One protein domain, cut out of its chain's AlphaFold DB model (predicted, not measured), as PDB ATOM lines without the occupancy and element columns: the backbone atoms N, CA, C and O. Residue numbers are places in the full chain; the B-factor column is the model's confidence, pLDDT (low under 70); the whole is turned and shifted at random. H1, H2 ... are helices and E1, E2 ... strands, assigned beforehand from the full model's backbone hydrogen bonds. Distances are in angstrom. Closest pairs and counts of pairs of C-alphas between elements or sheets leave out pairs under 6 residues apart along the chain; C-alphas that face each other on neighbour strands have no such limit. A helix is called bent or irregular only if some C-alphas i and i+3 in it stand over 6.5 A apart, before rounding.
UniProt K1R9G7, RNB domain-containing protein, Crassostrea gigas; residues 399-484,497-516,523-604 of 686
ATOM      1  N   PRO A 399     -25.169  -3.112  29.051       94.44
ATOM      2  CA  PRO A 399     -24.601  -2.065  28.194       94.44
ATOM      3  C   PRO A 399     -23.481  -2.598  27.299       94.44
ATOM      4  O   PRO A 399     -23.466  -2.354  26.089       94.44
ATOM      5  N   VAL A 400     -22.581  -3.402  27.871       93.19
ATOM      6  CA  VAL A 400     -21.432  -3.989  27.166       93.19
ATOM      7  C   VAL A 400     -21.872  -4.826  25.971       93.19
ATOM      8  O   VAL A 400     -21.257  -4.780  24.912       93.19
ATOM      9  N   ASN A 401     -22.966  -5.572  26.113       91.06
ATOM     10  CA  ASN A 401     -23.434  -6.508  25.104       91.06
ATOM     11  C   ASN A 401     -23.966  -5.817  23.835       91.06
ATOM     12  O   ASN A 401     -23.907  -6.394  22.743       91.06
ATOM     13  N   VAL A 402     -24.526  -4.609  23.971       92.56
ATOM     14  CA  VAL A 402     -25.254  -3.925  22.890       92.56
ATOM     15  C   VAL A 402     -24.623  -2.621  22.420       92.56
ATOM     16  O   VAL A 402     -24.892  -2.223  21.286       92.56
ATOM     17  N   LEU A 403     -23.784  -1.984  23.240       92.88
ATOM     18  CA  LEU A 403     -23.065  -0.757  22.888       92.88
ATOM     19  C   LEU A 403     -21.622  -1.035  22.444       92.88
ATOM     20  O   LEU A 403     -21.094  -0.320  21.589       92.88
ATOM     21  N   CYS A 404     -20.988  -2.079  22.983       89.94
ATOM     22  CA  CYS A 404     -19.624  -2.471  22.637       89.94
ATOM     23  C   CYS A 404     -19.471  -4.003  22.533       89.94
ATOM     24  O   CYS A 404     -20.412  -4.717  22.188       89.94
ATOM     25  N   GLU A 405     -18.257  -4.519  22.730       86.88
ATOM     26  CA  GLU A 405     -17.967  -5.948  22.632       86.88
ATOM     27  C   GLU A 405     -17.202  -6.427  23.863       86.88
ATOM     28  O   GLU A 405     -16.283  -5.750  24.323       86.88
ATOM     29  N   TYR A 406     -17.540  -7.624  24.356       90.69
ATOM     30  CA  TYR A 406     -16.772  -8.253  25.429       90.69
ATOM     31  C   TYR A 406     -15.330  -8.502  24.985       90.69
ATOM     32  O   TYR A 406     -15.080  -9.075  23.918       90.69
ATOM     33  N   ALA A 407     -14.377  -8.107  25.830       92.25
ATOM     34  CA  ALA A 407     -12.976  -8.422  25.613       92.25
ATOM     35  C   ALA A 407     -12.763  -9.941  25.682       92.25
ATOM     36  O   ALA A 407     -13.133 -10.595  26.653       92.25
ATOM     37  N   THR A 408     -12.136 -10.503  24.650       92.38
ATOM     38  CA  THR A 408     -11.815 -11.940  24.572       92.38
ATOM     39  C   THR A 408     -10.396 -12.261  25.032       92.38
ATOM     40  O   THR A 408     -10.026 -13.428  25.133       92.38
ATOM     41  N   LYS A 409      -9.585 -11.232  25.287       92.44
ATOM     42  CA  LYS A 409      -8.188 -11.344  25.712       92.44
ATOM     43  C   LYS A 409      -8.005 -10.653  27.053       92.44
ATOM     44  O   LYS A 409      -8.565  -9.583  27.276       92.44
ATOM     45  N   THR A 410      -7.186 -11.245  27.912       92.38
ATOM     46  CA  THR A 410      -6.825 -10.683  29.215       92.38
ATOM     47  C   THR A 410      -5.592  -9.790  29.103       92.38
ATOM     48  O   THR A 410      -4.770  -9.951  28.195       92.38
ATOM     49  N   ALA A 411      -5.444  -8.859  30.048       91.50
ATOM     50  CA  ALA A 411      -4.205  -8.108  30.207       91.50
ATOM     51  C   ALA A 411      -3.021  -9.063  30.442       91.50
ATOM     52  O   ALA A 411      -3.175 -10.134  31.034       91.50
ATOM     53  N   LYS A 412      -1.842  -8.672  29.954       89.69
ATOM     54  CA  LYS A 412      -0.612  -9.461  30.016       89.69
ATOM     55  C   LYS A 412       0.425  -8.771  30.890       89.69
ATOM     56  O   LYS A 412       0.395  -7.554  31.080       89.69
ATOM     57  N   GLU A 413       1.381  -9.549  31.386       87.56
ATOM     58  CA  GLU A 413       2.531  -8.997  32.102       87.56
ATOM     59  C   GLU A 413       3.514  -8.274  31.180       87.56
ATOM     60  O   GLU A 413       4.142  -7.311  31.610       87.56
ATOM     61  N   ARG A 414       3.635  -8.713  29.922       87.06
ATOM     62  CA  ARG A 414       4.445  -8.087  28.869       87.06
ATOM     63  C   ARG A 414       3.704  -8.150  27.538       87.06
ATOM     64  O   ARG A 414       2.877  -9.042  27.337       87.06
ATOM     65  N   TYR A 415       4.015  -7.204  26.660       90.81
ATOM     66  CA  TYR A 415       3.420  -7.096  25.332       90.81
ATOM     67  C   TYR A 415       4.530  -7.055  24.290       90.81
ATOM     68  O   TYR A 415       5.540  -6.383  24.492       90.81
ATOM     69  N   ASP A 416       4.320  -7.744  23.175       88.56
ATOM     70  CA  ASP A 416       5.315  -7.855  22.108       88.56
ATOM     71  C   ASP A 416       5.493  -6.522  21.371       88.56
ATOM     72  O   ASP A 416       6.581  -6.183  20.910       88.56
ATOM     73  N   CYS A 417       4.405  -5.756  21.254       88.50
ATOM     74  CA  CYS A 417       4.398  -4.430  20.649       88.50
ATOM     75  C   CYS A 417       3.201  -3.597  21.126       88.50
ATOM     76  O   CYS A 417       2.183  -4.127  21.584       88.50
ATOM     77  N   CYS A 418       3.264  -2.284  20.910       87.25
ATOM     78  CA  CYS A 418       2.145  -1.373  21.169       87.25
ATOM     79  C   CYS A 418       0.842  -1.779  20.463       87.25
ATOM     80  O   CYS A 418      -0.235  -1.652  21.040       87.25
ATOM     81  N   ASN A 419       0.905  -2.335  19.250       88.94
ATOM     82  CA  ASN A 419      -0.298  -2.804  18.553       88.94
ATOM     83  C   ASN A 419      -0.991  -3.949  19.303       88.94
ATOM     84  O   ASN A 419      -2.221  -4.026  19.310       88.94
ATOM     85  N   GLU A 420      -0.227  -4.836  19.940       91.31
ATOM     86  CA  GLU A 420      -0.791  -5.877  20.791       91.31
ATOM     87  C   GLU A 420      -1.432  -5.273  22.045       91.31
ATOM     88  O   GLU A 420      -2.572  -5.616  22.368       91.31
ATOM     89  N   TYR A 421      -0.736  -4.338  22.700       91.56
ATOM     90  CA  TYR A 421      -1.248  -3.615  23.865       91.56
ATOM     91  C   TYR A 421      -2.604  -2.965  23.568       91.56
ATOM     92  O   TYR A 421      -3.582  -3.222  24.270       91.56
ATOM     93  N   VAL A 422      -2.698  -2.199  22.475       89.44
ATOM     94  CA  VAL A 422      -3.933  -1.522  22.045       89.44
ATOM     95  C   VAL A 422      -5.042  -2.530  21.746       89.44
ATOM     96  O   VAL A 422      -6.168  -2.359  22.210       89.44
ATOM     97  N   ARG A 423      -4.741  -3.621  21.026       89.81
ATOM     98  CA  ARG A 423      -5.728  -4.665  20.694       89.81
ATOM     99  C   ARG A 423      -6.317  -5.361  21.925       89.81
ATOM    100  O   ARG A 423      -7.439  -5.853  21.837       89.81
ATOM    101  N   ILE A 424      -5.574  -5.444  23.029       91.69
ATOM    102  CA  ILE A 424      -6.033  -6.060  24.282       91.69
ATOM    103  C   ILE A 424      -6.766  -5.037  25.159       91.69
ATOM    104  O   ILE A 424      -7.854  -5.330  25.648       91.69
ATOM    105  N   TRP A 425      -6.209  -3.837  25.338       91.19
ATOM    106  CA  TRP A 425      -6.748  -2.843  26.270       91.19
ATOM    107  C   TRP A 425      -7.962  -2.076  25.753       91.19
ATOM    108  O   TRP A 425      -8.843  -1.757  26.549       91.19
ATOM    109  N   VAL A 426      -8.057  -1.798  24.446       89.25
ATOM    110  CA  VAL A 426      -9.193  -1.035  23.896       89.25
ATOM    111  C   VAL A 426     -10.533  -1.733  24.160       89.25
ATOM    112  O   VAL A 426     -11.438  -1.057  24.649       89.25
ATOM    113  N   PRO A 427     -10.702  -3.050  23.917       90.56
ATOM    114  CA  PRO A 427     -11.938  -3.744  24.275       90.56
ATOM    115  C   PRO A 427     -12.230  -3.711  25.777       90.56
ATOM    116  O   PRO A 427     -13.366  -3.446  26.150       90.56
ATOM    117  N   ILE A 428     -11.219  -3.915  26.634       92.31
ATOM    118  CA  ILE A 428     -11.387  -3.900  28.101       92.31
ATOM    119  C   ILE A 428     -11.944  -2.554  28.565       92.31
ATOM    120  O   ILE A 428     -12.966  -2.507  29.243       92.31
ATOM    121  N   LEU A 429     -11.324  -1.462  28.124       90.88
ATOM    122  CA  LEU A 429     -11.772  -0.113  28.463       90.88
ATOM    123  C   LEU A 429     -13.104   0.231  27.808       90.88
ATOM    124  O   LEU A 429     -13.914   0.927  28.402       90.88
ATOM    125  N   SER A 430     -13.380  -0.282  26.609       90.62
ATOM    126  CA  SER A 430     -14.677  -0.074  25.958       90.62
ATOM    127  C   SER A 430     -15.831  -0.666  26.768       90.62
ATOM    128  O   SER A 430     -16.922  -0.096  26.735       90.62
ATOM    129  N   MET A 431     -15.610  -1.774  27.488       92.81
ATOM    130  CA  MET A 431     -16.612  -2.339  28.400       92.81
ATOM    131  C   MET A 431     -16.897  -1.381  29.561       92.81
ATOM    132  O   MET A 431     -18.051  -1.045  29.798       92.81
ATOM    133  N   GLU A 432     -15.849  -0.887  30.226       91.75
ATOM    134  CA  GLU A 432     -15.968   0.071  31.333       91.75
ATOM    135  C   GLU A 432     -16.648   1.372  30.886       91.75
ATOM    136  O   GLU A 432     -17.621   1.809  31.494       91.75
ATOM    137  N   ILE A 433     -16.205   1.943  29.761       91.50
ATOM    138  CA  ILE A 433     -16.779   3.168  29.196       91.50
ATOM    139  C   ILE A 433     -18.257   2.969  28.855       91.50
ATOM    140  O   ILE A 433     -19.055   3.861  29.120       91.50
ATOM    141  N   ALA A 434     -18.642   1.835  28.257       92.50
ATOM    142  CA  ALA A 434     -20.041   1.568  27.924       92.50
ATOM    143  C   ALA A 434     -20.929   1.497  29.173       92.50
ATOM    144  O   ALA A 434     -22.007   2.084  29.165       92.50
ATOM    145  N   THR A 435     -20.470   0.829  30.235       92.94
ATOM    146  CA  THR A 435     -21.201   0.747  31.506       92.94
ATOM    147  C   THR A 435     -21.360   2.122  32.146       92.94
ATOM    148  O   THR A 435     -22.483   2.539  32.412       92.94
ATOM    149  N   LEU A 436     -20.263   2.870  32.299       91.88
ATOM    150  CA  LEU A 436     -20.289   4.189  32.938       91.88
ATOM    151  C   LEU A 436     -21.095   5.220  32.135       91.88
ATOM    152  O   LEU A 436     -21.778   6.051  32.720       91.88
ATOM    153  N   SER A 437     -21.067   5.153  30.798       91.62
ATOM    154  CA  SER A 437     -21.823   6.100  29.959       91.62
ATOM    155  C   SER A 437     -23.340   5.927  30.101       91.62
ATOM    156  O   SER A 437     -24.073   6.886  29.905       91.62
ATOM    157  N   VAL A 438     -23.825   4.719  30.419       91.62
ATOM    158  CA  VAL A 438     -25.264   4.445  30.610       91.62
ATOM    159  C   VAL A 438     -25.772   4.906  31.979       91.62
ATOM    160  O   VAL A 438     -26.965   5.180  32.120       91.62
ATOM    161  N   GLU A 439     -24.888   4.995  32.975       87.25
ATOM    162  CA  GLU A 439     -25.205   5.525  34.308       87.25
ATOM    163  C   GLU A 439     -25.236   7.064  34.340       87.25
ATOM    164  O   GLU A 439     -25.904   7.657  35.193       87.25
ATOM    165  N   ASP A 440     -24.525   7.711  33.412       87.00
ATOM    166  CA  ASP A 440     -24.424   9.168  33.324       87.00
ATOM    167  C   ASP A 440     -25.619   9.818  32.588       87.00
ATOM    168  O   ASP A 440     -26.586   9.163  32.194       87.00
ATOM    169  N   GLU A 441     -25.606  11.145  32.444       85.19
ATOM    170  CA  GLU A 441     -26.665  11.901  31.767       85.19
ATOM    171  C   GLU A 441     -26.762  11.576  30.274       85.19
ATOM    172  O   GLU A 441     -25.900  11.948  29.477       85.19
ATOM    173  N   SER A 442     -27.879  10.964  29.874       91.38
ATOM    174  CA  SER A 442     -28.307  10.890  28.479       91.38
ATOM    175  C   SER A 442     -29.326  11.987  28.161       91.38
ATOM    176  O   SER A 442     -30.015  12.529  29.032       91.38
ATOM    177  N   TYR A 443     -29.442  12.327  26.882       91.81
ATOM    178  CA  TYR A 443     -30.509  13.197  26.397       91.81
ATOM    179  C   TYR A 443     -31.230  12.544  25.226       91.81
ATOM    180  O   TYR A 443     -30.623  11.958  24.330       91.81
ATOM    181  N   THR A 444     -32.558  12.644  25.238       95.12
ATOM    182  CA  THR A 444     -33.430  12.055  24.222       95.12
ATOM    183  C   THR A 444     -34.012  13.141  23.337       95.12
ATOM    184  O   THR A 444     -34.572  14.114  23.830       95.12
ATOM    185  N   ILE A 445     -33.918  12.954  22.023       95.75
ATOM    186  CA  ILE A 445     -34.547  13.795  21.006       95.75
ATOM    187  C   ILE A 445     -35.644  12.973  20.331       95.75
ATOM    188  O   ILE A 445     -35.377  11.944  19.705       95.75
ATOM    189  N   THR A 446     -36.889  13.411  20.471       94.62
ATOM    190  CA  THR A 446     -38.071  12.781  19.886       94.62
ATOM    191  C   THR A 446     -38.411  13.419  18.539       94.62
ATOM    192  O   THR A 446     -38.029  14.558  18.247       94.62
ATOM    193  N   ASP A 447     -39.124  12.664  17.701       93.06
ATOM    194  CA  ASP A 447     -39.551  13.090  16.363       93.06
ATOM    195  C   ASP A 447     -38.371  13.488  15.435       93.06
ATOM    196  O   ASP A 447     -38.525  14.316  14.536       93.06
ATOM    197  N   LEU A 448     -37.179  12.907  15.637       95.38
ATOM    198  CA  LEU A 448     -35.971  13.215  14.864       95.38
ATOM    199  C   LEU A 448     -35.984  12.480  13.511       95.38
ATOM    200  O   LEU A 448     -36.002  11.245  13.499       95.38
ATOM    201  N   PRO A 449     -35.926  13.185  12.363       95.88
ATOM    202  CA  PRO A 449     -35.882  12.534  11.057       95.88
ATOM    203  C   PRO A 449     -34.522  11.871  10.789       95.88
ATOM    204  O   PRO A 449     -33.495  12.544  10.684       95.88
ATOM    205  N   ILE A 450     -34.524  10.550  10.604       96.94
ATOM    206  CA  ILE A 450     -33.338   9.750  10.271       96.94
ATOM    207  C   ILE A 450     -33.476   9.153   8.873       96.94
ATOM    208  O   ILE A 450     -34.546   8.678   8.499       96.94
ATOM    209  N   ILE A 451     -32.375   9.127   8.119       96.81
ATOM    210  CA  ILE A 451     -32.260   8.355   6.875       96.81
ATOM    211  C   ILE A 451     -31.377   7.136   7.138       96.81
ATOM    212  O   ILE A 451     -30.194   7.275   7.464       96.81
ATOM    213  N   PHE A 452     -31.950   5.942   6.985       96.06
ATOM    214  CA  PHE A 452     -31.252   4.682   7.232       96.06
ATOM    215  C   PHE A 452     -30.555   4.123   5.987       96.06
ATOM    216  O   PHE A 452     -31.039   4.224   4.858       96.06
ATOM    217  N   SER A 453     -29.421   3.469   6.233       93.75
ATOM    218  CA  SER A 453     -28.582   2.746   5.277       93.75
ATOM    219  C   SER A 453     -28.293   1.329   5.792       93.75
ATOM    220  O   SER A 453     -28.657   0.973   6.907       93.75
ATOM    221  N   LYS A 454     -27.598   0.492   5.012       89.19
ATOM    222  CA  LYS A 454     -27.450  -0.947   5.317       89.19
ATOM    223  C   LYS A 454     -26.765  -1.243   6.661       89.19
ATOM    224  O   LYS A 454     -27.024  -2.290   7.246       89.19
ATOM    225  N   ARG A 455     -25.860  -0.371   7.118       89.25
ATOM    226  CA  ARG A 455     -25.054  -0.566   8.342       89.25
ATOM    227  C   ARG A 455     -25.255   0.533   9.389       89.25
ATOM    228  O   ARG A 455     -24.564   0.529  10.399       89.25
ATOM    229  N   GLY A 456     -26.166   1.475   9.166       94.00
ATOM    230  CA  GLY A 456     -26.270   2.671   9.997       94.00
ATOM    231  C   GLY A 456     -27.203   3.702   9.388       94.00
ATOM    232  O   GLY A 456     -28.168   3.350   8.713       94.00
ATOM    233  N   GLY A 457     -26.893   4.978   9.547       95.62
ATOM    234  CA  GLY A 457     -27.712   6.052   9.000       95.62
ATOM    235  C   GLY A 457     -27.141   7.426   9.299       95.62
ATOM    236  O   GLY A 457     -25.996   7.569   9.729       95.62
ATOM    237  N   SER A 458     -27.949   8.449   9.048       95.56
ATOM    238  CA  SER A 458     -27.599   9.821   9.401       95.56
ATOM    239  C   SER A 458     -28.823  10.663   9.727       95.56
ATOM    240  O   SER A 458     -29.892  10.442   9.152       95.56
ATOM    241  N   PHE A 459     -28.628  11.658  10.585       95.19
ATOM    242  CA  PHE A 459     -29.605  12.697  10.903       95.19
ATOM    243  C   PHE A 459     -28.947  14.079  10.876       95.19
ATOM    244  O   PHE A 459     -27.723  14.202  10.767       95.19
ATOM    245  N   GLN A 460     -29.774  15.121  10.916       93.81
ATOM    246  CA  GLN A 460     -29.334  16.512  10.882       93.81
ATOM    247  C   GLN A 460     -29.999  17.303  12.003       93.81
ATOM    248  O   GLN A 460     -31.176  17.092  12.289       93.81
ATOM    249  N   LEU A 461     -29.240  18.213  12.603       93.06
ATOM    250  CA  LEU A 461     -29.697  19.166  13.611       93.06
ATOM    251  C   LEU A 461     -29.164  20.553  13.246       93.06
ATOM    252  O   LEU A 461     -28.048  20.662  12.739       93.06
ATOM    253  N   THR A 462     -29.936  21.607  13.506       91.81
ATOM    254  CA  THR A 462     -29.431  22.978  13.357       91.81
ATOM    255  C   THR A 462     -28.439  23.280  14.477       91.81
ATOM    256  O   THR A 462     -28.569  22.768  15.596       91.81
ATOM    257  N   ASN A 463     -27.446  24.125  14.199       87.75
ATOM    258  CA  ASN A 463     -26.468  24.529  15.205       87.75
ATOM    259  C   ASN A 463     -27.160  25.259  16.368       87.75
ATOM    260  O   ASN A 463     -26.924  24.930  17.525       87.75
ATOM    261  N   ALA A 464     -28.138  26.122  16.067       88.88
ATOM    262  CA  ALA A 464     -28.962  26.791  17.074       88.88
ATOM    263  C   ALA A 464     -29.732  25.810  17.980       88.88
ATOM    264  O   ALA A 464     -29.825  26.028  19.187       88.88
ATOM    265  N   PHE A 465     -30.273  24.710  17.431       90.31
ATOM    266  CA  PHE A 465     -30.947  23.693  18.245       90.31
ATOM    267  C   PHE A 465     -29.985  23.073  19.260       90.31
ATOM    268  O   PHE A 465     -30.376  22.875  20.412       90.31
ATOM    269  N   CYS A 466     -28.751  22.796  18.829       89.31
ATOM    270  CA  CYS A 466     -27.713  22.191  19.653       89.31
ATOM    271  C   CYS A 466     -27.179  23.165  20.713       89.31
ATOM    272  O   CYS A 466     -27.094  22.792  21.876       89.31
ATOM    273  N   GLU A 467     -26.889  24.413  20.336       87.50
ATOM    274  CA  GLU A 467     -26.353  25.446  21.233       87.50
ATOM    275  C   GLU A 467     -27.323  25.795  22.364       87.50
ATOM    276  O   GLU A 467     -26.942  25.769  23.531       87.50
ATOM    277  N   ILE A 468     -28.598  26.048  22.043       87.44
ATOM    278  CA  ILE A 468     -29.624  26.374  23.052       87.44
ATOM    279  C   ILE A 468     -29.771  25.241  24.069       87.44
ATOM    280  O   ILE A 468     -30.023  25.479  25.251       87.44
ATOM    281  N   ARG A 469     -29.629  23.999  23.599       88.88
ATOM    282  CA  ARG A 469     -29.848  22.801  24.403       88.88
ATOM    283  C   ARG A 469     -28.582  22.250  25.017       88.88
ATOM    284  O   ARG A 469     -28.688  21.182  25.587       88.88
ATOM    285  N   ASP A 470     -27.432  22.911  24.893       87.12
ATOM    286  CA  ASP A 470     -26.133  22.394  25.343       87.12
ATOM    287  C   ASP A 470     -25.881  20.940  24.886       87.12
ATOM    288  O   ASP A 470     -25.591  20.031  25.668       87.12
ATOM    289  N   ILE A 471     -26.111  20.695  23.593       88.38
ATOM    290  CA  ILE A 471     -25.819  19.425  22.928       88.38
ATOM    291  C   ILE A 471     -24.516  19.611  22.161       88.38
ATOM    292  O   ILE A 471     -24.469  20.309  21.148       88.38
ATOM    293  N   SER A 472     -23.456  18.956  22.626       81.19
ATOM    294  CA  SER A 472     -22.151  19.002  21.975       81.19
ATOM    295  C   SER A 472     -21.807  17.661  21.335       81.19
ATOM    296  O   SER A 472     -21.838  16.606  21.962       81.19
ATOM    297  N   PHE A 473     -21.457  17.713  20.052       78.31
ATOM    298  CA  PHE A 473     -20.838  16.596  19.352       78.31
ATOM    299  C   PHE A 473     -19.341  16.869  19.268       78.31
ATOM    300  O   PHE A 473     -18.893  17.707  18.477       78.31
ATOM    301  N   THR A 474     -18.568  16.208  20.124       65.88
ATOM    302  CA  THR A 474     -17.132  16.470  20.215       65.88
ATOM    303  C   THR A 474     -16.392  15.839  19.044       65.88
ATOM    304  O   THR A 474     -16.498  14.642  18.769       65.88
ATOM    305  N   VAL A 475     -15.602  16.666  18.365       62.31
ATOM    306  CA  VAL A 475     -14.629  16.240  17.362       62.31
ATOM    307  C   VAL A 475     -13.258  16.585  17.925       62.31
ATOM    308  O   VAL A 475     -12.950  17.760  18.117       62.31
ATOM    309  N   HIS A 476     -12.443  15.574  18.223       57.00
ATOM    310  CA  HIS A 476     -11.065  15.811  18.632       57.00
ATOM    311  C   HIS A 476     -10.187  15.913  17.387       57.00
ATOM    312  O   HIS A 476     -10.027  14.940  16.648       57.00
ATOM    313  N   ALA A 477      -9.616  17.094  17.165       52.03
ATOM    314  CA  ALA A 477      -8.474  17.234  16.278       52.03
ATOM    315  C   ALA A 477      -7.236  16.678  16.999       52.03
ATOM    316  O   ALA A 477      -6.959  17.038  18.146       52.03
ATOM    317  N   THR A 478      -6.485  15.794  16.341       51.72
ATOM    318  CA  THR A 478      -5.238  15.230  16.882       51.72
ATOM    319  C   THR A 478      -4.074  16.224  16.878       51.72
ATOM    320  O   THR A 478      -2.954  15.836  17.189       51.72
ATOM    321  N   ASP A 479      -4.318  17.498  16.565       45.78
ATOM    322  CA  ASP A 479      -3.298  18.549  16.442       45.78
ATOM    323  C   ASP A 479      -2.465  18.712  17.729       45.78
ATOM    324  O   ASP A 479      -1.283  19.034  17.675       45.78
ATOM    325  N   PHE A 480      -3.027  18.377  18.898       47.75
ATOM    326  CA  PHE A 480      -2.293  18.351  20.172       47.75
ATOM    327  C   PHE A 480      -1.263  17.211  20.306       47.75
ATOM    328  O   PHE A 480      -0.363  17.314  21.136       47.75
ATOM    329  N   LEU A 481      -1.371  16.131  19.522       49.16
ATOM    330  CA  LEU A 481      -0.375  15.047  19.490       49.16
ATOM    331  C   LEU A 481       0.843  15.405  18.622       49.16
ATOM    332  O   LEU A 481       1.874  14.746  18.729       49.16
ATOM    333  N   ALA A 482       0.749  16.455  17.798       43.50
ATOM    334  CA  ALA A 482       1.772  16.868  16.839       43.50
ATOM    335  C   ALA A 482       2.805  17.867  17.402       43.50
ATOM    336  O   ALA A 482       3.410  18.624  16.647       43.50
ATOM    337  N   TYR A 483       3.073  17.869  18.714       43.69
ATOM    338  CA  TYR A 483       4.243  18.574  19.260       43.69
ATOM    339  C   TYR A 483       5.530  17.752  19.042       43.69
ATOM    340  O   TYR A 483       6.201  17.334  19.984       43.69
ATOM    341  N   SER A 484       5.889  17.531  17.779       42.47
ATOM    342  CA  SER A 484       7.266  17.247  17.363       42.47
ATOM    343  C   SER A 484       7.853  18.547  16.811       42.47
ATOM    344  O   SER A 484       7.215  19.213  15.998       42.47
ATOM    345  N   PRO A 497      -4.674  14.675   9.065       38.50
ATOM    346  CA  PRO A 497      -5.317  14.743  10.369       38.50
ATOM    347  C   PRO A 497      -6.324  13.596  10.486       38.50
ATOM    348  O   PRO A 497      -7.371  13.572   9.841       38.50
ATOM    349  N   PHE A 498      -5.988  12.604  11.309       43.16
ATOM    350  CA  PHE A 498      -6.875  11.481  11.572       43.16
ATOM    351  C   PHE A 498      -7.898  11.919  12.618       43.16
ATOM    352  O   PHE A 498      -7.644  11.869  13.821       43.16
ATOM    353  N   TYR A 499      -9.051  12.379  12.145       44.91
ATOM    354  CA  TYR A 499     -10.186  12.711  12.994       44.91
ATOM    355  C   TYR A 499     -10.718  11.447  13.670       44.91
ATOM    356  O   TYR A 499     -11.199  10.525  13.009       44.91
ATOM    357  N   VAL A 500     -10.664  11.409  15.000       50.75
ATOM    358  CA  VAL A 500     -11.366  10.387  15.781       50.75
ATOM    359  C   VAL A 500     -12.678  11.012  16.227       50.75
ATOM    360  O   VAL A 500     -12.692  11.874  17.109       50.75
ATOM    361  N   SER A 501     -13.784  10.619  15.595       48.88
ATOM    362  CA  SER A 501     -15.105  11.063  16.038       48.88
ATOM    363  C   SER A 501     -15.327  10.643  17.492       48.88
ATOM    364  O   SER A 501     -14.997   9.519  17.895       48.88
ATOM    365  N   GLY A 502     -15.856  11.568  18.302       56.19
ATOM    366  CA  GLY A 502     -16.363  11.266  19.633       56.19
ATOM    367  C   GLY A 502     -17.457  10.218  19.487       56.19
ATOM    368  O   GLY A 502     -18.577  10.524  19.094       56.19
ATOM    369  N   SER A 503     -17.098   8.951  19.689       73.56
ATOM    370  CA  SER A 503     -17.949   7.795  19.389       73.56
ATOM    371  C   SER A 503     -18.996   7.579  20.480       73.56
ATOM    372  O   SER A 503     -19.037   6.513  21.097       73.56
ATOM    373  N   ASP A 504     -19.791   8.613  20.756       89.19
ATOM    374  CA  ASP A 504     -20.932   8.532  21.662       89.19
ATOM    375  C   ASP A 504     -21.885   7.440  21.188       89.19
ATOM    376  O   ASP A 504     -21.989   7.140  19.988       89.19
ATOM    377  N   TYR A 505     -22.563   6.820  22.145       94.06
ATOM    378  CA  TYR A 505     -23.506   5.762  21.846       94.06
ATOM    379  C   TYR A 505     -24.883   6.354  21.564       94.06
ATOM    380  O   TYR A 505     -25.253   7.416  22.058       94.06
ATOM    381  N   LEU A 506     -25.649   5.653  20.739       96.00
ATOM    382  CA  LEU A 506     -27.004   6.022  20.366       96.00
ATOM    383  C   LEU A 506     -27.931   4.844  20.641       96.00
ATOM    384  O   LEU A 506     -27.633   3.714  20.244       96.00
ATOM    385  N   CYS A 507     -29.088   5.114  21.232       97.44
ATOM    386  CA  CYS A 507     -30.205   4.181  21.271       97.44
ATOM    387  C   CYS A 507     -31.372   4.761  20.464       97.44
ATOM    388  O   CYS A 507     -32.021   5.734  20.855       97.44
ATOM    389  N   ILE A 508     -31.630   4.159  19.303       97.62
ATOM    390  CA  ILE A 508     -32.587   4.636  18.307       97.62
ATOM    391  C   ILE A 508     -33.839   3.771  18.374       97.62
ATOM    392  O   ILE A 508     -33.776   2.555  18.203       97.62
ATOM    393  N   ARG A 509     -34.990   4.405  18.585       96.38
ATOM    394  CA  ARG A 509     -36.302   3.757  18.618       96.38
ATOM    395  C   ARG A 509     -37.142   4.344  17.493       96.38
ATOM    396  O   ARG A 509     -37.432   5.538  17.497       96.38
ATOM    397  N   CYS A 510     -37.518   3.525  16.523       94.38
ATOM    398  CA  CYS A 510     -38.308   3.955  15.374       94.38
ATOM    399  C   CYS A 510     -39.627   3.189  15.328       94.38
ATOM    400  O   CYS A 510     -39.624   1.958  15.386       94.38
ATOM    401  N   GLU A 511     -40.746   3.908  15.241       91.12
ATOM    402  CA  GLU A 511     -42.060   3.287  15.078       91.12
ATOM    403  C   GLU A 511     -42.178   2.686  13.670       91.12
ATOM    404  O   GLU A 511     -41.952   3.348  12.656       91.12
ATOM    405  N   LEU A 512     -42.515   1.402  13.611       87.31
ATOM    406  CA  LEU A 512     -42.740   0.660  12.379       87.31
ATOM    407  C   LEU A 512     -44.221   0.634  12.032       87.31
ATOM    408  O   LEU A 512     -45.097   0.760  12.893       87.31
ATOM    409  N   LYS A 513     -44.511   0.361  10.757       79.50
ATOM    410  CA  LYS A 513     -45.894   0.160  10.337       79.50
ATOM    411  C   LYS A 513     -46.490  -1.071  11.040       79.50
ATOM    412  O   LYS A 513     -45.811  -2.093  11.203       79.50
ATOM    413  N   PRO A 514     -47.773  -1.015  11.435       71.62
ATOM    414  CA  PRO A 514     -48.462  -2.181  11.968       71.62
ATOM    415  C   PRO A 514     -48.464  -3.311  10.931       71.62
ATOM    416  O   PRO A 514     -48.693  -3.070   9.746       71.62
ATOM    417  N   VAL A 515     -48.240  -4.555  11.364       66.00
ATOM    418  CA  VAL A 515     -48.349  -5.711  10.460       66.00
ATOM    419  C   VAL A 515     -49.833  -5.982  10.196       66.00
ATOM    420  O   VAL A 515     -50.578  -6.144  11.171       66.00
ATOM    421  N   PRO A 516     -50.280  -6.078   8.927       54.66
ATOM    422  CA  PRO A 516     -51.694  -6.253   8.594       54.66
ATOM    423  C   PRO A 516     -52.348  -7.509   9.192       54.66
ATOM    424  O   PRO A 516     -53.563  -7.538   9.347       54.66
ATOM    425  N   LEU A 523     -59.217  -7.891  19.364       56.91
ATOM    426  CA  LEU A 523     -59.926  -6.656  19.745       56.91
ATOM    427  C   LEU A 523     -59.122  -5.364  19.494       56.91
ATOM    428  O   LEU A 523     -59.053  -4.478  20.343       56.91
ATOM    429  N   ASN A 524     -58.474  -5.254  18.330       62.50
ATOM    430  CA  ASN A 524     -57.655  -4.094  17.945       62.50
ATOM    431  C   ASN A 524     -56.584  -3.714  18.989       62.50
ATOM    432  O   ASN A 524     -56.267  -2.537  19.165       62.50
ATOM    433  N   GLY A 525     -56.006  -4.718  19.648       64.81
ATOM    434  CA  GLY A 525     -54.869  -4.562  20.548       64.81
ATOM    435  C   GLY A 525     -55.209  -4.530  22.032       64.81
ATOM    436  O   GLY A 525     -54.567  -3.809  22.790       64.81
ATOM    437  N   ALA A 526     -56.205  -5.319  22.445       67.62
ATOM    438  CA  ALA A 526     -56.494  -5.563  23.860       67.62
ATOM    439  C   ALA A 526     -55.325  -6.253  24.587       67.62
ATOM    440  O   ALA A 526     -55.048  -5.981  25.751       67.62
ATOM    441  N   ILE A 527     -54.614  -7.132  23.879       73.94
ATOM    442  CA  ILE A 527     -53.464  -7.878  24.412       73.94
ATOM    443  C   ILE A 527     -52.150  -7.257  23.926       73.94
ATOM    444  O   ILE A 527     -51.224  -7.033  24.704       73.94
ATOM    445  N   SER A 528     -52.077  -6.942  22.632       77.56
ATOM    446  CA  SER A 528     -50.898  -6.349  22.003       77.56
ATOM    447  C   SER A 528     -51.271  -5.096  21.225       77.56
ATOM    448  O   SER A 528     -52.006  -5.210  20.240       77.56
ATOM    449  N   PRO A 529     -50.761  -3.912  21.602       77.25
ATOM    450  CA  PRO A 529     -50.990  -2.688  20.849       77.25
ATOM    451  C   PRO A 529     -50.643  -2.838  19.365       77.25
ATOM    452  O   PRO A 529     -49.693  -3.526  18.993       77.25
ATOM    453  N   ARG A 530     -51.371  -2.120  18.501       73.88
ATOM    454  CA  ARG A 530     -51.101  -2.040  17.052       73.88
ATOM    455  C   ARG A 530     -49.920  -1.121  16.727       73.88
ATOM    456  O   ARG A 530     -49.993  -0.320  15.803       73.88
ATOM    457  N   LYS A 531     -48.853  -1.212  17.509       80.06
ATOM    458  CA  LYS A 531     -47.610  -0.467  17.328       80.06
ATOM    459  C   LYS A 531     -46.445  -1.433  17.416       80.06
ATOM    460  O   LYS A 531     -46.551  -2.500  18.020       80.06
ATOM    461  N   ARG A 532     -45.342  -1.077  16.776       84.88
ATOM    462  CA  ARG A 532     -44.105  -1.857  16.790       84.88
ATOM    463  C   ARG A 532     -42.944  -0.888  16.774       84.88
ATOM    464  O   ARG A 532     -43.005   0.088  16.035       84.88
ATOM    465  N   PHE A 533     -41.892  -1.178  17.529       91.81
ATOM    466  CA  PHE A 533     -40.674  -0.384  17.481       91.81
ATOM    467  C   PHE A 533     -39.505  -1.223  16.985       91.81
ATOM    468  O   PHE A 533     -39.247  -2.326  17.471       91.81
ATOM    469  N   TRP A 534     -38.758  -0.669  16.038       94.06
ATOM    470  CA  TRP A 534     -37.381  -1.073  15.825       94.06
ATOM    471  C   TRP A 534     -36.517  -0.362  16.865       94.06
ATOM    472  O   TRP A 534     -36.523   0.866  16.930       94.06
ATOM    473  N   VAL A 535     -35.807  -1.133  17.689       96.00
ATOM    474  CA  VAL A 535     -34.864  -0.617  18.689       96.00
ATOM    475  C   VAL A 535     -33.465  -1.034  18.266       96.00
ATOM    476  O   VAL A 535     -33.154  -2.226  18.228       96.00
ATOM    477  N   GLY A 536     -32.636  -0.058  17.911       95.38
ATOM    478  CA  GLY A 536     -31.274  -0.269  17.448       95.38
ATOM    479  C   GLY A 536     -30.273   0.545  18.249       95.38
ATOM    480  O   GLY A 536     -30.442   1.747  18.441       95.38
ATOM    481  N   HIS A 537     -29.201  -0.117  18.668       96.62
ATOM    482  CA  HIS A 537     -28.058   0.524  19.304       96.62
ATOM    483  C   HIS A 537     -26.993   0.832  18.254       96.62
ATOM    484  O   HIS A 537     -26.733   0.016  17.363       96.62
ATOM    485  N   ALA A 538     -26.392   2.009  18.335       95.56
ATOM    486  CA  ALA A 538     -25.412   2.497  17.379       95.56
ATOM    487  C   ALA A 538     -24.335   3.333  18.075       95.56
ATOM    488  O   ALA A 538     -24.422   3.625  19.264       95.56
ATOM    489  N   LYS A 539     -23.317   3.720  17.314       92.56
ATOM    490  CA  LYS A 539     -22.318   4.708  17.722       92.56
ATOM    491  C   LYS A 539     -22.186   5.784  16.659       92.56
ATOM    492  O   LYS A 539     -22.351   5.492  15.469       92.56
ATOM    493  N   ILE A 540     -21.870   7.001  17.082       91.19
ATOM    494  CA  ILE A 540     -21.505   8.078  16.164       91.19
ATOM    495  C   ILE A 540     -20.213   7.691  15.435       91.19
ATOM    496  O   ILE A 540     -19.286   7.141  16.032       91.19
ATOM    497  N   ASP A 541     -20.203   7.930  14.128       88.06
ATOM    498  CA  ASP A 541     -19.122   7.554  13.215       88.06
ATOM    499  C   ASP A 541     -18.444   8.787  12.612       88.06
ATOM    500  O   ASP A 541     -17.220   8.873  12.611       88.06
ATOM    501  N   ASP A 542     -19.225   9.775  12.173       86.00
ATOM    502  CA  ASP A 542     -18.722  10.984  11.515       86.00
ATOM    503  C   ASP A 542     -19.659  12.173  11.781       86.00
ATOM    504  O   ASP A 542     -20.882  12.013  11.861       86.00
ATOM    505  N   ILE A 543     -19.086  13.368  11.914       86.50
ATOM    506  CA  ILE A 543     -19.798  14.617  12.196       86.50
ATOM    507  C   ILE A 543     -19.350  15.653  11.169       86.50
ATOM    508  O   ILE A 543     -18.184  16.032  11.115       86.50
ATOM    509  N   GLN A 544     -20.292  16.149  10.370       85.88
ATOM    510  CA  GLN A 544     -20.025  17.115   9.308       85.88
ATOM    511  C   GLN A 544     -20.786  18.410   9.577       85.88
ATOM    512  O   GLN A 544     -22.012  18.399   9.693       85.88
ATOM    513  N   ARG A 545     -20.070  19.536   9.644       83.88
ATOM    514  CA  ARG A 545     -20.676  20.872   9.723       83.88
ATOM    515  C   ARG A 545     -20.915  21.390   8.310       83.88
ATOM    516  O   ARG A 545     -19.970  21.597   7.552       83.88
ATOM    517  N   ILE A 546     -22.179  21.556   7.950       83.31
ATOM    518  CA  ILE A 546     -22.614  22.020   6.636       83.31
ATOM    519  C   ILE A 546     -22.986  23.493   6.774       83.31
ATOM    520  O   ILE A 546     -23.943  23.831   7.469       83.31
ATOM    521  N   LYS A 547     -22.232  24.358   6.091       77.00
ATOM    522  CA  LYS A 547     -22.526  25.791   6.012       77.00
ATOM    523  C   LYS A 547     -23.757  25.994   5.128       77.00
ATOM    524  O   LYS A 547     -23.679  25.924   3.904       77.00
ATOM    525  N   THR A 548     -24.899  26.173   5.771       74.94
ATOM    526  CA  THR A 548     -26.211  26.475   5.178       74.94
ATOM    527  C   THR A 548     -26.733  27.761   5.823       74.94
ATOM    528  O   THR A 548     -26.180  28.153   6.843       74.94
ATOM    529  N   PRO A 549     -27.805  28.406   5.325       69.38
ATOM    530  CA  PRO A 549     -28.358  29.608   5.967       69.38
ATOM    531  C   PRO A 549     -28.658  29.449   7.470       69.38
ATOM    532  O   PRO A 549     -28.615  30.423   8.207       69.38
ATOM    533  N   GLU A 550     -28.938  28.219   7.917       74.75
ATOM    534  CA  GLU A 550     -29.233  27.871   9.315       74.75
ATOM    535  C   GLU A 550     -28.081  27.146  10.038       74.75
ATOM    536  O   GLU A 550     -28.279  26.715  11.170       74.75
ATOM    537  N   ASP A 551     -26.916  26.975   9.388       84.38
ATOM    538  CA  ASP A 551     -25.768  26.159   9.829       84.38
ATOM    539  C   ASP A 551     -26.149  24.784  10.418       84.38
ATOM    540  O   ASP A 551     -26.577  24.635  11.560       84.38
ATOM    541  N   MET A 552     -25.958  23.723   9.635       88.31
ATOM    542  CA  MET A 552     -26.446  22.385   9.976       88.31
ATOM    543  C   MET A 552     -25.320  21.450  10.415       88.31
ATOM    544  O   MET A 552     -24.270  21.363   9.781       88.31
ATOM    545  N   ILE A 553     -25.572  20.661  11.456       88.94
ATOM    546  CA  ILE A 553     -24.716  19.554  11.883       88.94
ATOM    547  C   ILE A 553     -25.323  18.258  11.354       88.94
ATOM    548  O   ILE A 553     -26.433  17.872  11.721       88.94
ATOM    549  N   LYS A 554     -24.586  17.560  10.489       91.56
ATOM    550  CA  LYS A 554     -24.936  16.224  10.008       91.56
ATOM    551  C   LYS A 554     -24.160  15.180  10.797       91.56
ATOM    552  O   LYS A 554     -22.935  15.134  10.724       91.56
ATOM    553  N   VAL A 555     -24.884  14.309  11.488       91.94
ATOM    554  CA  VAL A 555     -24.315  13.217  12.283       91.94
ATOM    555  C   VAL A 555     -24.563  11.903  11.555       91.94
ATOM    556  O   VAL A 555     -25.706  11.559  11.241       91.94
ATOM    557  N   LYS A 556     -23.492  11.165  11.264       93.25
ATOM    558  CA  LYS A 556     -23.550   9.794  10.753       93.25
ATOM    559  C   LYS A 556     -23.273   8.820  11.884       93.25
ATOM    560  O   LYS A 556     -22.431   9.069  12.743       93.25
ATOM    561  N   PHE A 557     -23.961   7.691  11.850       94.06
ATOM    562  CA  PHE A 557     -23.810   6.640  12.842       94.06
ATOM    563  C   PHE A 557     -23.767   5.264  12.192       94.06
ATOM    564  O   PHE A 557     -24.317   5.042  11.109       94.06
ATOM    565  N   VAL A 558     -23.160   4.320  12.906       94.06
ATOM    566  CA  VAL A 558     -23.067   2.911  12.524       94.06
ATOM    567  C   VAL A 558     -23.732   2.066  13.603       94.06
ATOM    568  O   VAL A 558     -23.429   2.205  14.790       94.06
ATOM    569  N   CYS A 559     -24.655   1.196  13.196       95.31
ATOM    570  CA  CYS A 559     -25.350   0.293  14.105       95.31
ATOM    571  C   CYS A 559     -24.393  -0.763  14.662       95.31
ATOM    572  O   CYS A 559     -23.525  -1.282  13.954       95.31
ATOM    573  N   HIS A 560     -24.592  -1.125  15.924       93.88
ATOM    574  CA  HIS A 560     -23.876  -2.223  16.548       93.88
ATOM    575  C   HIS A 560     -24.202  -3.554  15.851       93.88
ATOM    576  O   HIS A 560     -25.310  -3.759  15.353       93.88
ATOM    577  N   LYS A 561     -23.262  -4.506  15.847       90.12
ATOM    578  CA  LYS A 561     -23.428  -5.802  15.160       90.12
ATOM    579  C   LYS A 561     -24.593  -6.643  15.691       90.12
ATOM    580  O   LYS A 561     -25.129  -7.464  14.952       90.12
ATOM    581  N   LYS A 562     -24.965  -6.449  16.963       89.88
ATOM    582  CA  LYS A 562     -26.118  -7.110  17.598       89.88
ATOM    583  C   LYS A 562     -27.426  -6.332  17.445       89.88
ATOM    584  O   LYS A 562     -28.462  -6.829  17.874       89.88
ATOM    585  N   ALA A 563     -27.404  -5.136  16.854       91.31
ATOM    586  CA  ALA A 563     -28.635  -4.416  16.567       91.31
ATOM    587  C   ALA A 563     -29.496  -5.226  15.575       91.31
ATOM    588  O   ALA A 563     -28.951  -5.835  14.644       91.31
ATOM    589  N   PRO A 564     -30.832  -5.234  15.729       89.94
ATOM    590  CA  PRO A 564     -31.718  -5.871  14.766       89.94
ATOM    591  C   PRO A 564     -31.490  -5.308  13.362       89.94
ATOM    592  O   PRO A 564     -31.282  -4.103  13.187       89.94
ATOM    593  N   ARG A 565     -31.562  -6.170  12.342       90.38
ATOM    594  CA  ARG A 565     -31.415  -5.741  10.944       90.38
ATOM    595  C   ARG A 565     -32.418  -4.631  10.638       90.38
ATOM    596  O   ARG A 565     -33.597  -4.774  10.951       90.38
ATOM    597  N   ILE A 566     -31.944  -3.557  10.010       92.12
ATOM    598  CA  ILE A 566     -32.796  -2.435   9.614       92.12
ATOM    599  C   ILE A 566     -33.842  -2.951   8.608       92.12
ATOM    600  O   ILE A 566     -33.462  -3.512   7.573       92.12
ATOM    601  N   PRO A 567     -35.148  -2.806   8.897       90.81
ATOM    602  CA  PRO A 567     -36.215  -3.229   8.001       90.81
ATOM    603  C   PRO A 567     -36.151  -2.534   6.637       90.81
ATOM    604  O   PRO A 567     -35.911  -1.331   6.550       90.81
ATOM    605  N   GLN A 568     -36.464  -3.269   5.564       89.31
ATOM    606  CA  GLN A 568     -36.496  -2.722   4.197       89.31
ATOM    607  C   GLN A 568     -37.467  -1.544   4.048       89.31
ATOM    608  O   GLN A 568     -37.249  -0.651   3.236       89.31
ATOM    609  N   GLU A 569     -38.525  -1.504   4.857       89.50
ATOM    610  CA  GLU A 569     -39.484  -0.402   4.842       89.50
ATOM    611  C   GLU A 569     -38.899   0.943   5.299       89.50
ATOM    612  O   GLU A 569     -39.419   1.971   4.861       89.50
ATOM    613  N   MET A 570     -37.820   0.933   6.097       91.25
ATOM    614  CA  MET A 570     -37.102   2.120   6.592       91.25
ATOM    615  C   MET A 570     -35.931   2.538   5.690       91.25
ATOM    616  O   MET A 570     -35.466   3.675   5.746       91.25
ATOM    617  N   MET A 571     -35.424   1.624   4.860       92.19
ATOM    618  CA  MET A 571     -34.222   1.840   4.055       92.19
ATOM    619  C   MET A 571     -34.399   2.996   3.063       92.19
ATOM    620  O   MET A 571     -35.328   2.996   2.257       92.19
ATOM    621  N   GLY A 572     -33.495   3.982   3.116       89.06
ATOM    622  CA  GLY A 572     -33.497   5.138   2.212       89.06
ATOM    623  C   GLY A 572     -34.662   6.119   2.398       89.06
ATOM    624  O   GLY A 572     -34.766   7.077   1.636       89.06
ATOM    625  N   LYS A 573     -35.529   5.914   3.397       91.00
ATOM    626  CA  LYS A 573     -36.644   6.815   3.712       91.00
ATOM    627  C   LYS A 573     -36.328   7.643   4.950       91.00
ATOM    628  O   LYS A 573     -35.558   7.217   5.806       91.00
ATOM    629  N   LYS A 574     -36.939   8.827   5.036       93.19
ATOM    630  CA  LYS A 574     -36.955   9.611   6.273       93.19
ATOM    631  C   LYS A 574     -37.933   8.961   7.246       93.19
ATOM    632  O   LYS A 574     -39.120   8.856   6.942       93.19
ATOM    633  N   CYS A 575     -37.422   8.533   8.390       94.06
ATOM    634  CA  CYS A 575     -38.192   7.927   9.464       94.06
ATOM    635  C   CYS A 575     -38.073   8.795  10.715       94.06
ATOM    636  O   CYS A 575     -36.963   9.126  11.130       94.06
ATOM    637  N   GLU A 576     -39.202   9.150  11.319       94.25
ATOM    638  CA  GLU A 576     -39.222   9.851  12.602       94.25
ATOM    639  C   GLU A 576     -38.859   8.869  13.716       94.25
ATOM    640  O   GLU A 576     -39.422   7.774  13.820       94.25
ATOM    641  N   CYS A 577     -37.854   9.230  14.505       95.75
ATOM    642  CA  CYS A 577     -37.272   8.360  15.515       95.75
ATOM    643  C   CYS A 577     -37.142   9.085  16.853       95.75
ATOM    644  O   CYS A 577     -36.977  10.302  16.909       95.75
ATOM    645  N   HIS A 578     -37.137   8.310  17.933       96.56
ATOM    646  CA  HIS A 578     -36.660   8.750  19.236       96.56
ATOM    647  C   HIS A 578     -35.199   8.330  19.364       96.56
ATOM    648  O   HIS A 578     -34.893   7.133  19.344       96.56
ATOM    649  N   VAL A 579     -34.299   9.302  19.463       97.25
ATOM    650  CA  VAL A 579     -32.862   9.060  19.593       97.25
ATOM    651  C   VAL A 579     -32.420   9.492  20.969       97.25
ATOM    652  O   VAL A 579     -32.454  10.671  21.294       97.25
ATOM    653  N   GLU A 580     -31.991   8.524  21.758       96.75
ATOM    654  CA  GLU A 580     -31.254   8.783  22.981       96.75
ATOM    655  C   GLU A 580     -29.768   8.810  22.653       96.75
ATOM    656  O   GLU A 580     -29.233   7.858  22.079       96.75
ATOM    657  N   ILE A 581     -29.128   9.921  22.992       95.25
ATOM    658  CA  ILE A 581     -27.695  10.122  22.862       95.25
ATOM    659  C   ILE A 581     -27.097   9.868  24.240       95.25
ATOM    660  O   ILE A 581     -27.495  10.495  25.220       95.25
ATOM    661  N   ILE A 582     -26.171   8.917  24.293       94.12
ATOM    662  CA  ILE A 582     -25.498   8.449  25.500       94.12
ATOM    663  C   ILE A 582     -24.036   8.911  25.375       94.12
ATOM    664  O   ILE A 582     -23.222   8.228  24.728       94.12
ATOM    665  N   PRO A 583     -23.719  10.119  25.872       90.19
ATOM    666  CA  PRO A 583     -22.415  10.726  25.685       90.19
ATOM    667  C   PRO A 583     -21.348   9.988  26.489       90.19
ATOM    668  O   PRO A 583     -21.573   9.530  27.606       90.19
ATOM    669  N   LYS A 584     -20.141   9.911  25.931       87.19
ATOM    670  CA  LYS A 584     -18.967   9.495  26.698       87.19
ATOM    671  C   LYS A 584     -18.438  10.681  27.487       87.19
ATOM    672  O   LYS A 584     -18.195  11.744  26.916       87.19
ATOM    673  N   VAL A 585     -18.148  10.474  28.767       84.00
ATOM    674  CA  VAL A 585     -17.455  11.484  29.577       84.00
ATOM    675  C   VAL A 585     -16.105  11.830  28.945       84.00
ATOM    676  O   VAL A 585     -15.392  10.971  28.420       84.00
ATOM    677  N   GLU A 586     -15.715  13.096  29.035       80.56
ATOM    678  CA  GLU A 586     -14.518  13.636  28.386       80.56
ATOM    679  C   GLU A 586     -13.213  12.922  28.793       80.56
ATOM    680  O   GLU A 586     -12.284  12.766  28.000       80.56
ATOM    681  N   VAL A 587     -13.127  12.425  30.029       82.94
ATOM    682  CA  VAL A 587     -11.988  11.614  30.494       82.94
ATOM    683  C   VAL A 587     -11.883  10.304  29.704       82.94
ATOM    684  O   VAL A 587     -10.791   9.914  29.278       82.94
ATOM    685  N   HIS A 588     -13.013   9.648  29.452       84.31
ATOM    686  CA  HIS A 588     -13.074   8.402  28.695       84.31
ATOM    687  C   HIS A 588     -12.785   8.620  27.212       84.31
ATOM    688  O   HIS A 588     -12.031   7.843  26.623       84.31
ATOM    689  N   ARG A 589     -13.309   9.705  26.624       80.19
ATOM    690  CA  ARG A 589     -13.003  10.099  25.239       80.19
ATOM    691  C   ARG A 589     -11.501  10.282  25.033       80.19
ATOM    692  O   ARG A 589     -10.926   9.683  24.124       80.19
ATOM    693  N   ARG A 590     -10.849  11.031  25.929       79.75
ATOM    694  CA  ARG A 590      -9.394  11.237  25.898       79.75
ATOM    695  C   ARG A 590      -8.619   9.934  26.067       79.75
ATOM    696  O   ARG A 590      -7.684   9.688  25.314       79.75
ATOM    697  N   THR A 591      -9.024   9.079  27.003       81.81
ATOM    698  CA  THR A 591      -8.360   7.786  27.247       81.81
ATOM    699  C   THR A 591      -8.414   6.878  26.015       81.81
ATOM    700  O   THR A 591      -7.386   6.353  25.586       81.81
ATOM    701  N   ASP A 592      -9.593   6.743  25.402       80.12
ATOM    702  CA  ASP A 592      -9.790   5.969  24.172       80.12
ATOM    703  C   ASP A 592      -8.954   6.540  23.008       80.12
ATOM    704  O   ASP A 592      -8.280   5.798  22.289       80.12
ATOM    705  N   MET A 593      -8.913   7.869  22.871       78.94
ATOM    706  CA  MET A 593      -8.095   8.563  21.871       78.94
ATOM    707  C   MET A 593      -6.590   8.321  22.071       78.94
ATOM    708  O   MET A 593      -5.891   7.994  21.107       78.94
ATOM    709  N   TYR A 594      -6.082   8.455  23.301       79.94
ATOM    710  CA  TYR A 594      -4.660   8.277  23.603       79.94
ATOM    711  C   TYR A 594      -4.197   6.848  23.341       79.94
ATOM    712  O   TYR A 594      -3.125   6.646  22.776       79.94
ATOM    713  N   LEU A 595      -5.019   5.854  23.676       83.88
ATOM    714  CA  LEU A 595      -4.692   4.456  23.408       83.88
ATOM    715  C   LEU A 595      -4.680   4.141  21.920       83.88
ATOM    716  O   LEU A 595      -3.747   3.503  21.439       83.88
ATOM    717  N   LYS A 596      -5.673   4.624  21.170       81.62
ATOM    718  CA  LYS A 596      -5.708   4.450  19.711       81.62
ATOM    719  C   LYS A 596      -4.534   5.132  19.011       81.62
ATOM    720  O   LYS A 596      -4.126   4.676  17.948       81.62
ATOM    721  N   SER A 597      -3.981   6.177  19.623       81.06
ATOM    722  CA  SER A 597      -2.839   6.939  19.110       81.06
ATOM    723  C   SER A 597      -1.488   6.497  19.684       81.06
ATOM    724  O   SER A 597      -0.481   7.159  19.439       81.06
ATOM    725  N   LEU A 598      -1.427   5.394  20.444       83.38
ATOM    726  CA  LEU A 598      -0.208   4.964  21.142       83.38
ATOM    727  C   LEU A 598       0.968   4.695  20.188       83.38
ATOM    728  O   LEU A 598       2.115   4.958  20.528       83.38
ATOM    729  N   ASN A 599       0.684   4.224  18.976       78.62
ATOM    730  CA  ASN A 599       1.679   4.001  17.921       78.62
ATOM    731  C   ASN A 599       2.339   5.291  17.397       78.62
ATOM    732  O   ASN A 599       3.349   5.211  16.706       78.62
ATOM    733  N   ARG A 600       1.766   6.460  17.698       77.81
ATOM    734  CA  ARG A 600       2.307   7.788  17.376       77.81
ATOM    735  C   ARG A 600       2.889   8.491  18.609       77.81
ATOM    736  O   ARG A 600       3.273   9.652  18.524       77.81
ATOM    737  N   ALA A 601       2.905   7.824  19.765       75.88
ATOM    738  CA  ALA A 601       3.409   8.392  21.009       75.88
ATOM    739  C   ALA A 601       4.947   8.353  21.075       75.88
ATOM    740  O   ALA A 601       5.623   7.791  20.215       75.88
ATOM    741  N   SER A 602       5.521   8.945  22.126       78.56
ATOM    742  CA  SER A 602       6.970   8.928  22.342       78.56
ATOM    743  C   SER A 602       7.505   7.510  22.582       78.56
ATOM    744  O   SER A 602       6.811   6.651  23.132       78.56
ATOM    745  N   ASN A 603       8.785   7.281  22.265       77.81
ATOM    746  CA  ASN A 603       9.463   6.002  22.526       77.81
ATOM    747  C   ASN A 603       9.361   5.559  23.993       77.81
ATOM    748  O   ASN A 603       9.270   4.367  24.272       77.81
ATOM    749  N   LEU A 604       9.335   6.513  24.928       80.00
ATOM    750  CA  LEU A 604       9.130   6.230  26.345       80.00
ATOM    751  C   LEU A 604       7.712   5.711  26.623       80.00
ATOM    752  O   LEU A 604       7.564   4.715  27.322       80.00
TER     753      LEU A 604
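This is residues 399 to 484, 497 to 516 and 523 to 604 of the 686 residues of the protein "RNB domain-containing protein" of Crassostrea gigas (UniProt K1R9G7). A closed barrel of six strands, E1 to E6, has a pair of helices, H2 and H5, reaching away from it side by side, with residues 434 to 439 of H2 at the barrel. Short H1 packs on the outside of the barrel and on H2, H3 sits at the barrel near E5, and H4 lies away from it. The printed part has 188 residues, with five named helices and six named strands in the order H1 H2 E1 E2 H3 H4 E3 E4 E5 E6 H5, mixed in class. Round the ring run E1 E2 E5 E4 E3 E6 and back to E1, all antiparallel. The whole is only just compact, close to loose, with a radius of gyration of the C-alphas of 19.1 A, and elongated, spanning 69 by 44 by 29 A.

In the barrel, E1 (residues 443 to 453) and E2 (456 to 462) form a hairpin, with N 451 and O 458 at 3.0 A. E5 (552 to 559) is the next neighbour of E2, with N 459 and O 555 at 3.0 A. E4 (532 to 546) forms a hairpin with E5, N 544 and O 554 at 2.9 A. E3 (505 to 512) is the neighbour of E4, N 508 and O 536 at 2.8 A, and E6 (574 to 582) of E3, N 507 and O 580 at 2.9 A. E6 and E1 close the ring, N 445 and O 579 at 2.8 A. E1 bends by 86 degrees at residue 447, E4 by 80 degrees at 541 and E6 by 58 degrees at 577. H1 (399 to 403) is on the barrel, outside it, at a height over the sheet of 9.6 A, only just over E4 with 3 of its C-alphas. H2 (418 to 439) touches H1 with residues 430 to 438 alone, the closest C-alphas being those of Val 400 and Met 431, 5.2 A. H2 and H5 (586 to 596) touch, closest at the C-alphas of Val 422 and Leu 595, 6.2 A, at a shallow tilt of 19 degrees, opposite ways. H3 (463 to 468) is on the barrel, its closest C-alphas to E5 being Asn 463 and Met 552, 5.7 A. H4 (478 to 481) and H5 are not on the barrel. Every O i to N i+4 pair is within hydrogen-bond range in H1, H3 and H5, and 16 of 18 in H2; H4 is too short for such a pair.

E4 is 33.7 A long, E1 23.6 A, E5 22.5 A, E6 22.4 A, E3 22.0 A and E2 20.8 A. H2, 31.1 A, has a kink of 32 degrees near residue 425 and is neither bent nor irregular, but only just: C-alphas 424 and 427 are 6.3 A apart. H5 is 15.4 A long, H3 8.7 A, H1 5.7 A and H4 5.5 A. C-alpha 399 opens H1 at (-24.601, -2.065, 28.194), C-alpha 532 opens E4 at (-44.105, -1.857, 16.790), and C-alpha 596 ends H5 at (-5.708, 4.450, 19.711).

The C-alphas farthest apart are those of Ser 484 and Leu 523, 71.4 A. Residues 485 to 496 are not printed, with 14.6 A between C-alphas 484 and 497, nor are residues 517 to 522, with 13.9 A between C-alphas 516 and 523. Residues 523 to 528 stand free. The links H1 to H2 and E5 to E6 are long, with 14 residues each. Residues 475 to 476 pair with 500 to 501, antiparallel. The mean pLDDT of the printed part is 84.5; residues 474 to 484, 497 to 502, 515 to 516, 523 to 526 and 549 are under 70.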